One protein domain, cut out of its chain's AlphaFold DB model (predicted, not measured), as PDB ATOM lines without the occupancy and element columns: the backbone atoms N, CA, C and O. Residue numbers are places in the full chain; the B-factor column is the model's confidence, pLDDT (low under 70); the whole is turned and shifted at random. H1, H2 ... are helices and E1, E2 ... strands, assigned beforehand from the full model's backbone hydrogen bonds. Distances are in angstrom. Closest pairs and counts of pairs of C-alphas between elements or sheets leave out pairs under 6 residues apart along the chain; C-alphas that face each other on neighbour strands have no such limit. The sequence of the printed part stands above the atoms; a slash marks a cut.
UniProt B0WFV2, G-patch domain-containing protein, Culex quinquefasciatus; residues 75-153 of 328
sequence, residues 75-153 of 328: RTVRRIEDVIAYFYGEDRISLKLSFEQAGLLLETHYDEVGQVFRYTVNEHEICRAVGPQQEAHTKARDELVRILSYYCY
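AT A GLANCE: This is residues 75 to 153 of the 328 residues of the protein "G-patch domain-containing protein" of Culex quinquefasciatus (UniProt B0WFV2). A single long helix, H3, lies slantwise over one face of a strongly twisted sheet of three strands, E2, E3 and E4. The earlier elements, two short helices H1 and H2 and a short strand E1, gather near the later half of H3, where E1 and the residues after it fold back as a small hairpin-like turn. The printed part has 79 residues with three named helices and four named strands, in the order H1, E1, H2, E2, E3, E4, H3; the sheet's order is E2, E3, E4, antiparallel throughout, and the class is mixed, helices and strands. The whole is compact, with a radius of gyration of the C-alphas of 12.3 A and spans of 35 by 31 by 19 A.

HOW THE PARTS SIT: The printed part begins with H1, residues 75 to 80, and it only just touches H3, residues 133 to 151, with 3 pairs of C-alphas within 8 A. H3 touches H1 with residues 148 to 151 alone; the closest C-alphas of the two, those of Val 77 and Tyr 151, are 7.2 A apart, and their lines are about perpendicular, at 86 degrees. E1, residues 85 to 88, pairs with no named strand, but its residues 87 to 88 make a short antiparallel pairing with residues 92 to 93. H2, residues 95 to 101, comes to 5.3 A from E1 at the closest C-alphas, those of Ala 85 and Ser 98. H2 and H3 are near each other, while H1 and H2 are apart. E2, residues 106 to 111, E3, residues 116 to 121, and E4, residues 124 to 130, form a meander, each strand the antiparallel neighbour of the one before, and both E2 with E3 and E3 with E4 are hairpins. E2 and E3 stand at 159 degrees between directions, with N 109 and O 118 within hydrogen-bond range at 3.0 A and N 118 and O 109 at 2.8 A. E3 and E4 also stand at 159 degrees, with N 119 and O 127 at 3.0 A and N 121 and O 124 at 2.9 A. E2 and E4 are the edge strands. H3 is on the sheet at a height over the sheet of 7.0 A, over E3 and E4, and on the local plane its line stands at 47 degrees to that of E4, slantwise to the strands. Its closest C-alphas to E4 are those of Ala 140 and Ala 129, 4.9 A apart, and to E3 those of Ala 136 and Phe 117, 5.5 A apart. H1 is on the sheet too, and H1 and H3 on one face of it make two layers, helices on one face of a sheet. H2 only grazes the sheet, with residues 95 to 100. In H1, H2 and H3 every O i to N i+4 pair is within hydrogen-bond range.

IN THESE COORDINATES: H1 begins at C-alpha 75, (30.312, -20.065, -15.370), and is 9.2 A long. E1 and H2 are each 10.2 A from first to last C-alpha. E2 measures 16.8 A from C-alpha 106, (14.328, -22.595, -11.642), to C-alpha 111; E3 measures 16.4 A and E4 18.0 A. H3, the longest helix, runs 26.7 A and ends at C-alpha 151, (27.028, -13.833, -4.894).

THE WHOLE: The two C-alphas farthest apart, those of Gly 89 and Val 113, are 36.3 A apart. The printed part has no cut, and no link is long; that from E1 to H2 is short and the others are tight. The mean pLDDT of the printed part is 86.5, and residues 90 to 91 are under 70.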
ATOM      1  N   ARG A  75      31.398 -20.013 -14.375       79.50
ATOM      2  CA  ARG A  75      30.312 -20.065 -15.370       79.50
ATOM      3  C   ARG A  75      28.937 -20.111 -14.706       79.50
ATOM      4  O   ARG A  75      28.016 -19.485 -15.219       79.50
ATOM      5  N   THR A  76      28.804 -20.811 -13.582       79.38
ATOM      6  CA  THR A  76      27.560 -20.875 -12.802       79.38
ATOM      7  C   THR A  76      27.301 -19.549 -12.093       79.38
ATOM      8  O   THR A  76      26.188 -19.042 -12.178       79.38
ATOM      9  N   VAL A  77      28.329 -18.922 -11.501       81.62
ATOM     10  CA  VAL A  77      28.213 -17.583 -10.885       81.62
ATOM     11  C   VAL A  77      27.705 -16.547 -11.896       81.62
ATOM     12  O   VAL A  77      26.719 -15.870 -11.625       81.62
ATOM     13  N   ARG A  78      28.283 -16.489 -13.105       82.94
ATOM     14  CA  ARG A  78      27.822 -15.577 -14.175       82.94
ATOM     15  C   ARG A  78      26.381 -15.812 -14.639       82.94
ATOM     16  O   ARG A  78      25.778 -14.904 -15.191       82.94
ATOM     17  N   ARG A  79      25.825 -17.014 -14.451       82.12
ATOM     18  CA  ARG A  79      24.420 -17.315 -14.786       82.12
ATOM     19  C   ARG A  79      23.437 -16.841 -13.722       82.12
ATOM     20  O   ARG A  79      22.259 -16.729 -14.029       82.12
ATOM     21  N   ILE A  80      23.900 -16.601 -12.494       84.12
ATOM     22  CA  ILE A  80      23.065 -16.137 -11.375       84.12
ATOM     23  C   ILE A  80      23.345 -14.686 -10.965       84.12
ATOM     24  O   ILE A  80      22.606 -14.152 -10.152       84.12
ATOM     25  N   GLU A  81      24.362 -14.037 -11.534       80.69
ATOM     26  CA  GLU A  81      24.784 -12.665 -11.201       80.69
ATOM     27  C   GLU A  81      23.657 -11.621 -11.357       80.69
ATOM     28  O   GLU A  81      23.543 -10.704 -10.542       80.69
ATOM     29  N   ASP A  82      22.772 -11.811 -12.342       83.69
ATOM     30  CA  ASP A  82      21.599 -10.958 -12.580       83.69
ATOM     31  C   ASP A  82      20.401 -11.256 -11.651       83.69
ATOM     32  O   ASP A  82      19.434 -10.487 -11.608       83.69
ATOM     33  N   VAL A  83      20.437 -12.350 -10.879       88.69
ATOM     34  CA  VAL A  83      19.361 -12.712  -9.944       88.69
ATOM     35  C   VAL A  83      19.351 -11.747  -8.766       88.69
ATOM     36  O   VAL A  83      20.373 -11.461  -8.150       88.69
ATOM     37  N   ILE A  84      18.161 -11.277  -8.391       89.62
ATOM     38  CA  ILE A  84      17.970 -10.464  -7.187       89.62
ATOM     39  C   ILE A  84      17.134 -11.262  -6.195       89.62
ATOM     40  O   ILE A  84      15.945 -11.493  -6.411       89.62
ATOM     41  N   ALA A  85      17.751 -11.676  -5.090       88.94
ATOM     42  CA  ALA A  85      17.108 -12.494  -4.071       88.94
ATOM     43  C   ALA A  85      16.073 -11.676  -3.278       88.94
ATOM     44  O   ALA A  85      16.425 -10.793  -2.493       88.94
ATOM     45  N   TYR A  86      14.784 -11.963  -3.467       89.25
ATOM     46  CA  TYR A  86      13.699 -11.219  -2.826       89.25
ATOM     47  C   TYR A  86      13.178 -11.885  -1.547       89.25
ATOM     48  O   TYR A  86      12.648 -13.000  -1.576       89.25
ATOM     49  N   PHE A  87      13.246 -11.151  -0.436       86.44
ATOM     50  CA  PHE A  87      12.737 -11.551   0.875       86.44
ATOM     51  C   PHE A  87      11.463 -10.771   1.229       86.44
ATOM     52  O   PHE A  87      11.424  -9.536   1.161       86.44
ATOM     53  N   TYR A  88      10.425 -11.498   1.647       80.12
ATOM     54  CA  TYR A  88       9.153 -10.951   2.109       80.12
ATOM     55  C   TYR A  88       8.902 -11.311   3.580       80.12
ATOM     56  O   TYR A  88       8.870 -12.480   3.958       80.12
ATOM     57  N   GLY A  89       8.685 -10.295   4.419       74.19
ATOM     58  CA  GLY A  89       8.685 -10.486   5.871       74.19
ATOM     59  C   GLY A  89      10.101 -10.728   6.400       74.19
ATOM     60  O   GLY A  89      11.070 -10.317   5.765       74.19
ATOM     61  N   GLU A  90      10.205 -11.373   7.559       65.06
ATOM     62  CA  GLU A  90      11.466 -11.481   8.306       65.06
ATOM     63  C   GLU A  90      12.491 -12.403   7.619       65.06
ATOM     64  O   GLU A  90      13.598 -11.947   7.355       65.06
ATOM     65  N   ASP A  91      12.103 -13.628   7.229       64.00
ATOM     66  CA  ASP A  91      13.035 -14.620   6.642       64.00
ATOM     67  C   ASP A  91      12.485 -15.443   5.456       64.00
ATOM     68  O   ASP A  91      13.088 -16.420   5.005       64.00
ATOM     69  N   ARG A  92      11.328 -15.084   4.882       75.12
ATOM     70  CA  ARG A  92      10.775 -15.848   3.746       75.12
ATOM     71  C   ARG A  92      11.320 -15.327   2.418       75.12
ATOM     72  O   ARG A  92      10.875 -14.301   1.914       75.12
ATOM     73  N   ILE A  93      12.251 -16.062   1.812       82.75
ATOM     74  CA  ILE A  93      12.678 -15.822   0.425       82.75
ATOM     75  C   ILE A  93      11.626 -16.324  -0.582       82.75
ATOM     76  O   ILE A  93      11.067 -17.414  -0.420       82.75
ATOM     77  N   SER A  94      11.387 -15.560  -1.651       85.12
ATOM     78  CA  SER A  94      10.627 -16.001  -2.828       85.12
ATOM     79  C   SER A  94      11.581 -16.340  -3.973       85.12
ATOM     80  O   SER A  94      11.863 -15.508  -4.837       85.12
ATOM     81  N   LEU A  95      12.087 -17.578  -3.978       84.44
ATOM     82  CA  LEU A  95      12.989 -18.064  -5.030       84.44
ATOM     83  C   LEU A  95      12.340 -17.932  -6.413       84.44
ATOM     84  O   LEU A  95      12.917 -17.296  -7.286       84.44
ATOM     85  N   LYS A  96      11.098 -18.417  -6.575       86.06
ATOM     86  CA  LYS A  96      10.365 -18.343  -7.848       86.06
ATOM     87  C   LYS A  96      10.351 -16.927  -8.436       86.06
ATOM     88  O   LYS A  96      10.778 -16.761  -9.567       86.06
ATOM     89  N   LEU A  97       9.938 -15.915  -7.665       86.31
ATOM     90  CA  LEU A  97       9.888 -14.528  -8.151       86.31
ATOM     91  C   LEU A  97      11.283 -13.977  -8.495       86.31
ATOM     92  O   LEU A  97      11.416 -13.210  -9.444       86.31
ATOM     93  N   SER A  98      12.303 -14.366  -7.724       88.88
ATOM     94  CA  SER A  98      13.688 -13.917  -7.913       88.88
ATOM     95  C   SER A  98      14.264 -14.410  -9.248       88.88
ATOM     96  O   SER A  98      14.859 -13.626  -9.980       88.88
ATOM     97  N   PHE A  99      14.042 -15.687  -9.587       88.50
ATOM     98  CA  PHE A  99      14.485 -16.274 -10.858       88.50
ATOM     99  C   PHE A  99      13.578 -15.875 -12.038       88.50
ATOM    100  O   PHE A  99      14.087 -15.510 -13.094       88.50
ATOM    101  N   GLU A 100      12.254 -15.820 -11.844       89.19
ATOM    102  CA  GLU A 100      11.283 -15.393 -12.867       89.19
ATOM    103  C   GLU A 100      11.564 -13.966 -13.366       89.19
ATOM    104  O   GLU A 100      11.557 -13.723 -14.571       89.19
ATOM    105  N   GLN A 101      11.894 -13.023 -12.470       87.94
ATOM    106  CA  GLN A 101      12.268 -11.659 -12.874       87.94
ATOM    107  C   GLN A 101      13.681 -11.535 -13.459       87.94
ATOM    108  O   GLN A 101      13.953 -10.550 -14.142       87.94
ATOM    109  N   ALA A 102      14.554 -12.520 -13.236       86.56
ATOM    110  CA  ALA A 102      15.847 -12.626 -13.912       86.56
ATOM    111  C   ALA A 102      15.742 -13.314 -15.292       86.56
ATOM    112  O   ALA A 102      16.744 -13.449 -15.986       86.56
ATOM    113  N   GLY A 103      14.549 -13.775 -15.697       84.94
ATOM    114  CA  GLY A 103      14.361 -14.541 -16.935       84.94
ATOM    115  C   GLY A 103      14.947 -15.957 -16.880       84.94
ATOM    116  O   GLY A 103      15.225 -16.549 -17.921       84.94
ATOM    117  N   LEU A 104      15.149 -16.497 -15.676       87.25
ATOM    118  CA  LEU A 104      15.751 -17.805 -15.436       87.25
ATOM    119  C   LEU A 104      14.694 -18.807 -14.964       87.25
ATOM    120  O   LEU A 104      13.894 -18.519 -14.072       87.25
ATOM    121  N   LEU A 105      14.715 -20.011 -15.532       86.38
ATOM    122  CA  LEU A 105      13.823 -21.094 -15.140       86.38
ATOM    123  C   LEU A 105      14.476 -21.906 -14.016       86.38
ATOM    124  O   LEU A 105      15.444 -22.625 -14.256       86.38
ATOM    125  N   LEU A 106      13.952 -21.768 -12.792       87.56
ATOM    126  CA  LEU A 106      14.328 -22.595 -11.642       87.56
ATOM    127  C   LEU A 106      13.455 -23.851 -11.596       87.56
ATOM    128  O   LEU A 106      12.240 -23.759 -11.412       87.56
ATOM    129  N   GLU A 107      14.095 -25.010 -11.672       87.88
ATOM    130  CA  GLU A 107      13.467 -26.325 -11.591       87.88
ATOM    131  C   GLU A 107      13.973 -27.115 -10.381       87.88
ATOM    132  O   GLU A 107      15.018 -26.828  -9.788       87.88
ATOM    133  N   THR A 108      13.187 -28.117  -9.999       89.62
ATOM    134  CA  THR A 108      13.438 -28.980  -8.845       89.62
ATOM    135  C   THR A 108      13.295 -30.435  -9.241       89.62
ATOM    136  O   THR A 108      12.217 -30.841  -9.679       89.62
ATOM    137  N   HIS A 109      14.336 -31.229  -9.014       89.25
ATOM    138  CA  HIS A 109      14.325 -32.668  -9.255       89.25
ATOM    139  C   HIS A 109      14.667 -33.416  -7.964       89.25
ATOM    140  O   HIS A 109      15.680 -33.124  -7.330       89.25
ATOM    141  N   TYR A 110      13.867 -34.418  -7.598       90.69
ATOM    142  CA  TYR A 110      14.190 -35.354  -6.520       90.69
ATOM    143  C   TYR A 110      14.461 -36.737  -7.109       90.69
ATOM    144  O   TYR A 110      13.656 -37.256  -7.875       90.69
ATOM    145  N   ASP A 111      15.619 -37.296  -6.785       90.94
ATOM    146  CA  ASP A 111      16.006 -38.662  -7.119       90.94
ATOM    147  C   ASP A 111      15.691 -39.567  -5.922       90.94
ATOM    148  O   ASP A 111      16.297 -39.427  -4.856       90.94
ATOM    149  N   GLU A 112      14.723 -40.469  -6.089       86.69
ATOM    150  CA  GLU A 112      14.272 -41.379  -5.031       86.69
ATOM    151  C   GLU A 112      15.309 -42.455  -4.685       86.69
ATOM    152  O   GLU A 112      15.385 -42.874  -3.532       86.69
ATOM    153  N   VAL A 113      16.131 -42.869  -5.658       87.56
ATOM    154  CA  VAL A 113      17.126 -43.941  -5.496       87.56
ATOM    155  C   VAL A 113      18.341 -43.418  -4.737       87.56
ATOM    156  O   VAL A 113      18.815 -44.057  -3.801       87.56
ATOM    157  N   GLY A 114      18.829 -42.234  -5.115       84.94
ATOM    158  CA  GLY A 114      19.937 -41.572  -4.424       84.94
ATOM    159  C   GLY A 114      19.530 -40.783  -3.172       84.94
ATOM    160  O   GLY A 114      20.408 -40.317  -2.448       84.94
ATOM    161  N   GLN A 115      18.227 -40.582  -2.942       89.62
ATOM    162  CA  GLN A 115      17.687 -39.609  -1.979       89.62
ATOM    163  C   GLN A 115      18.314 -38.211  -2.148       89.62
ATOM    164  O   GLN A 115      18.707 -37.561  -1.177       89.62
ATOM    165  N   VAL A 116      18.453 -37.754  -3.399       90.44
ATOM    166  CA  VAL A 116      19.108 -36.479  -3.731       90.44
ATOM    167  C   VAL A 116      18.101 -35.490  -4.299       90.44
ATOM    168  O   VAL A 116      17.512 -35.711  -5.356       90.44
ATOM    169  N   PHE A 117      17.957 -34.348  -3.634       90.50
ATOM    170  CA  PHE A 117      17.238 -33.195  -4.160       90.50
ATOM    171  C   PHE A 117      18.207 -32.264  -4.894       90.50
ATOM    172  O   PHE A 117      19.268 -31.943  -4.361       90.50
ATOM    173  N   ARG A 118      17.844 -31.809  -6.097       90.31
ATOM    174  CA  ARG A 118      18.641 -30.912  -6.948       90.31
ATOM    175  C   ARG A 118      17.835 -29.692  -7.378       90.31
ATOM    176  O   ARG A 118      16.682 -29.825  -7.787       90.31
ATOM    177  N   TYR A 119      18.477 -28.525  -7.336       89.56
ATOM    178  CA  TYR A 119      18.008 -27.313  -8.007       89.56
ATOM    179  C   TYR A 119      18.787 -27.108  -9.304       89.56
ATOM    180  O   TYR A 119      20.018 -26.985  -9.290       89.56
ATOM    181  N   THR A 120      18.060 -27.028 -10.411       86.69
ATOM    182  CA  THR A 120      18.591 -26.713 -11.739       86.69
ATOM    183  C   THR A 120      18.098 -25.342 -12.185       86.69
ATOM    184  O   THR A 120      16.950 -24.971 -11.942       86.69
ATOM    185  N   VAL A 121      18.967 -24.569 -12.836       85.94
ATOM    186  CA  VAL A 121      18.606 -23.307 -13.490       85.94
ATOM    187  C   VAL A 121      18.991 -23.388 -14.952       85.94
ATOM    188  O   VAL A 121      20.172 -23.540 -15.272       85.94
ATOM    189  N   ASN A 122      17.993 -23.304 -15.832       83.19
ATOM    190  CA  ASN A 122      18.144 -23.544 -17.270       83.19
ATOM    191  C   ASN A 122      18.957 -24.834 -17.523       83.19
ATOM    192  O   ASN A 122      20.041 -24.785 -18.107       83.19
ATOM    193  N   GLU A 123      18.482 -25.960 -16.975       79.75
ATOM    194  CA  GLU A 123      19.097 -27.305 -17.054       79.75
ATOM    195  C   GLU A 123      20.466 -27.476 -16.352       79.75
ATOM    196  O   GLU A 123      21.020 -28.572 -16.345       79.75
ATOM    197  N   HIS A 124      21.027 -26.436 -15.719       83.44
ATOM    198  CA  HIS A 124      22.337 -26.508 -15.053       83.44
ATOM    199  C   HIS A 124      22.187 -26.636 -13.530       83.44
ATOM    200  O   HIS A 124      21.535 -25.808 -12.898       83.44
ATOM    201  N   GLU A 125      22.803 -27.659 -12.930       86.62
ATOM    202  CA  GLU A 125      22.766 -27.904 -11.479       86.62
ATOM    203  C   GLU A 125      23.502 -26.788 -10.709       86.62
ATOM    204  O   GLU A 125      24.670 -26.504 -10.977       86.62
ATOM    205  N   ILE A 126      22.811 -26.149  -9.755       86.88
ATOM    206  CA  ILE A 126      23.387 -25.120  -8.868       86.88
ATOM    207  C   ILE A 126      23.757 -25.718  -7.517       86.88
ATOM    208  O   ILE A 126      24.861 -25.504  -7.018       86.88
ATOM    209  N   CYS A 127      22.818 -26.432  -6.901       87.25
ATOM    210  CA  CYS A 127      23.015 -27.057  -5.605       87.25
ATOM    211  C   CYS A 127      22.216 -28.353  -5.490       87.25
ATOM    212  O   CYS A 127      21.197 -28.565  -6.157       87.25
ATOM    213  N   ARG A 128      22.700 -29.214  -4.596       90.62
ATOM    214  CA  ARG A 128      22.103 -30.501  -4.262       90.62
ATOM    215  C   ARG A 128      22.156 -30.734  -2.760       90.62
ATOM    216  O   ARG A 128      23.098 -30.288  -2.109       90.62
ATOM    217  N   ALA A 129      21.198 -31.480  -2.230       92.12
ATOM    218  CA  ALA A 129      21.249 -31.994  -0.867       92.12
ATOM    219  C   ALA A 129      20.777 -33.448  -0.820       92.12
ATOM    220  O   ALA A 129      19.947 -33.866  -1.626       92.12
ATOM    221  N   VAL A 130      21.309 -34.200   0.142       92.44
ATOM    222  CA  VAL A 130      20.985 -35.614   0.364       92.44
ATOM    223  C   VAL A 130      20.099 -35.747   1.603       92.44
ATOM    224  O   VAL A 130      20.326 -35.070   2.612       92.44
ATOM    225  N   GLY A 131      19.093 -36.615   1.523       91.81
ATOM    226  CA  GLY A 131      18.170 -36.940   2.607       91.81
ATOM    227  C   GLY A 131      16.749 -37.232   2.108       91.81
ATOM    228  O   GLY A 131      16.469 -37.114   0.914       91.81
ATOM    229  N   PRO A 132      15.816 -37.565   3.014       90.44
ATOM    230  CA  PRO A 132      14.418 -37.769   2.652       90.44
ATOM    231  C   PRO A 132      13.813 -36.489   2.055       90.44
ATOM    232  O   PRO A 132      14.146 -35.382   2.474       90.44
ATOM    233  N   GLN A 133      12.895 -36.643   1.098       88.44
ATOM    234  CA  GLN A 133      12.382 -35.589   0.207       88.44
ATOM    235  C   GLN A 133      12.159 -34.205   0.856       88.44
ATOM    236  O   GLN A 133      12.632 -33.201   0.324       88.44
ATOM    237  N   GLN A 134      11.471 -34.127   2.002       89.31
ATOM    238  CA  GLN A 134      11.191 -32.854   2.689       89.31
ATOM    239  C   GLN A 134      12.437 -32.227   3.341       89.31
ATOM    240  O   GLN A 134      12.619 -31.007   3.311       89.31
ATOM    241  N   GLU A 135      13.307 -33.055   3.916       90.94
ATOM    242  CA  GLU A 135      14.546 -32.624   4.564       90.94
ATOM    243  C   GLU A 135      15.581 -32.201   3.516       90.94
ATOM    244  O   GLU A 135      16.172 -31.129   3.636       90.94
ATOM    245  N   ALA A 136      15.737 -32.981   2.442       91.38
ATOM    246  CA  ALA A 136      16.606 -32.644   1.320       91.38
ATOM    247  C   ALA A 136      16.134 -31.385   0.581       91.38
ATOM    248  O   ALA A 136      16.958 -30.525   0.284       91.38
ATOM    249  N   HIS A 137      14.825 -31.207   0.362       89.38
ATOM    250  CA  HIS A 137      14.278 -29.949  -0.161       89.38
ATOM    251  C   HIS A 137      14.643 -28.754   0.736       89.38
ATOM    252  O   HIS A 137      15.053 -27.709   0.239       89.38
ATOM    253  N   THR A 138      14.523 -28.901   2.060       90.50
ATOM    254  CA  THR A 138      14.838 -27.823   3.013       90.50
ATOM    255  C   THR A 138      16.338 -27.508   3.019       90.50
ATOM    256  O   THR A 138      16.713 -26.369   2.768       90.50
ATOM    257  N   LYS A 139      17.205 -28.521   3.145       91.31
ATOM    258  CA  LYS A 139      18.669 -28.362   3.068       91.31
ATOM    259  C   LYS A 139      19.132 -27.749   1.742       91.31
ATOM    260  O   LYS A 139      19.950 -26.835   1.741       91.31
ATOM    261  N   ALA A 140      18.603 -28.220   0.609       90.81
ATOM    262  CA  ALA A 140      18.949 -27.685  -0.707       90.81
ATOM    263  C   ALA A 140      18.480 -26.231  -0.868       90.81
ATOM    264  O   ALA A 140      19.171 -25.426  -1.494       90.81
ATOM    265  N   ARG A 141      17.323 -25.880  -0.286       90.38
ATOM    266  CA  ARG A 141      16.814 -24.507  -0.261       90.38
ATOM    267  C   ARG A 141      17.727 -23.600   0.557       90.38
ATOM    268  O   ARG A 141      18.028 -22.502   0.098       90.38
ATOM    269  N   ASP A 142      18.165 -24.047   1.728       89.44
ATOM    270  CA  ASP A 142      19.028 -23.262   2.611       89.44
ATOM    271  C   ASP A 142      20.416 -23.045   1.981       89.44
ATOM    272  O   ASP A 142      20.919 -21.920   1.972       89.44
ATOM    273  N   GLU A 143      20.983 -24.065   1.324       89.62
ATOM    274  CA  GLU A 143      22.190 -23.913   0.495       89.62
ATOM    275  C   GLU A 143      21.977 -22.951  -0.686       89.62
ATOM    276  O   GLU A 143      22.824 -22.096  -0.943       89.62
ATOM    277  N   LEU A 144      20.832 -23.006  -1.379       89.06
ATOM    278  CA  LEU A 144      20.527 -22.057  -2.457       89.06
ATOM    279  C   LEU A 144      20.425 -20.613  -1.936       89.06
ATOM    280  O   LEU A 144      20.896 -19.685  -2.592       89.06
ATOM    281  N   VAL A 145      19.860 -20.407  -0.743       88.50
ATOM    282  CA  VAL A 145      19.827 -19.095  -0.073       88.50
ATOM    283  C   VAL A 145      21.234 -18.634   0.313       88.50
ATOM    284  O   VAL A 145      21.566 -17.464   0.105       88.50
ATOM    285  N   ARG A 146      22.083 -19.537   0.819       87.56
ATOM    286  CA  ARG A 146      23.498 -19.260   1.123       87.56
ATOM    287  C   ARG A 146      24.270 -18.826  -0.127       87.56
ATOM    288  O   ARG A 146      24.951 -17.807  -0.098       87.56
ATOM    289  N   ILE A 147      24.099 -19.533  -1.244       88.38
ATOM    290  CA  ILE A 147      24.683 -19.186  -2.550       88.38
ATOM    291  C   ILE A 147      24.196 -17.808  -3.025       88.38
ATOM    292  O   ILE A 147      25.010 -16.940  -3.343       88.38
ATOM    293  N   LEU A 148      22.879 -17.574  -3.034       87.88
ATOM    294  CA  LEU A 148      22.299 -16.308  -3.492       87.88
ATOM    295  C   LEU A 148      22.744 -15.119  -2.628       87.88
ATOM    296  O   LEU A 148      23.123 -14.090  -3.167       87.88
ATOM    297  N   SER A 149      22.755 -15.249  -1.301       86.12
ATOM    298  CA  SER A 149      23.229 -14.184  -0.399       86.12
ATOM    299  C   SER A 149      24.733 -13.903  -0.500       86.12
ATOM    300  O   SER A 149      25.169 -12.791  -0.198       86.12
ATOM    301  N   TYR A 150      25.533 -14.874  -0.950       86.25
ATOM    302  CA  TYR A 150      26.972 -14.695  -1.123       86.25
ATOM    303  C   TYR A 150      27.335 -13.992  -2.441       86.25
ATOM    304  O   TYR A 150      28.187 -13.101  -2.426       86.25
ATOM    305  N   TYR A 151      26.695 -14.363  -3.560       85.06
ATOM    306  CA  TYR A 151      27.028 -13.833  -4.894       85.06
ATOM    307  C   TYR A 151      26.072 -12.750  -5.426       85.06
ATOM    308  O   TYR A 151      26.479 -11.977  -6.289       85.06
ATOM    309  N   CYS A 152      24.824 -12.685  -4.948       87.44
ATOM    310  CA  CYS A 152      23.754 -11.876  -5.547       87.44
ATOM    311  C   CYS A 152      23.252 -10.761  -4.612       87.44
ATOM    312  O   CYS A 152      23.262 -10.885  -3.385       87.44
ATOM    313  N   TYR A 153      22.737  -9.670  -5.187       90.25
ATOM    314  CA  TYR A 153      22.037  -8.649  -4.401       90.25
ATOM    315  C   TYR A 153      20.747  -9.216  -3.807       90.25
ATOM    316  O   TYR A 153      20.006  -9.932  -4.483       90.25
TER     317      TYR A 153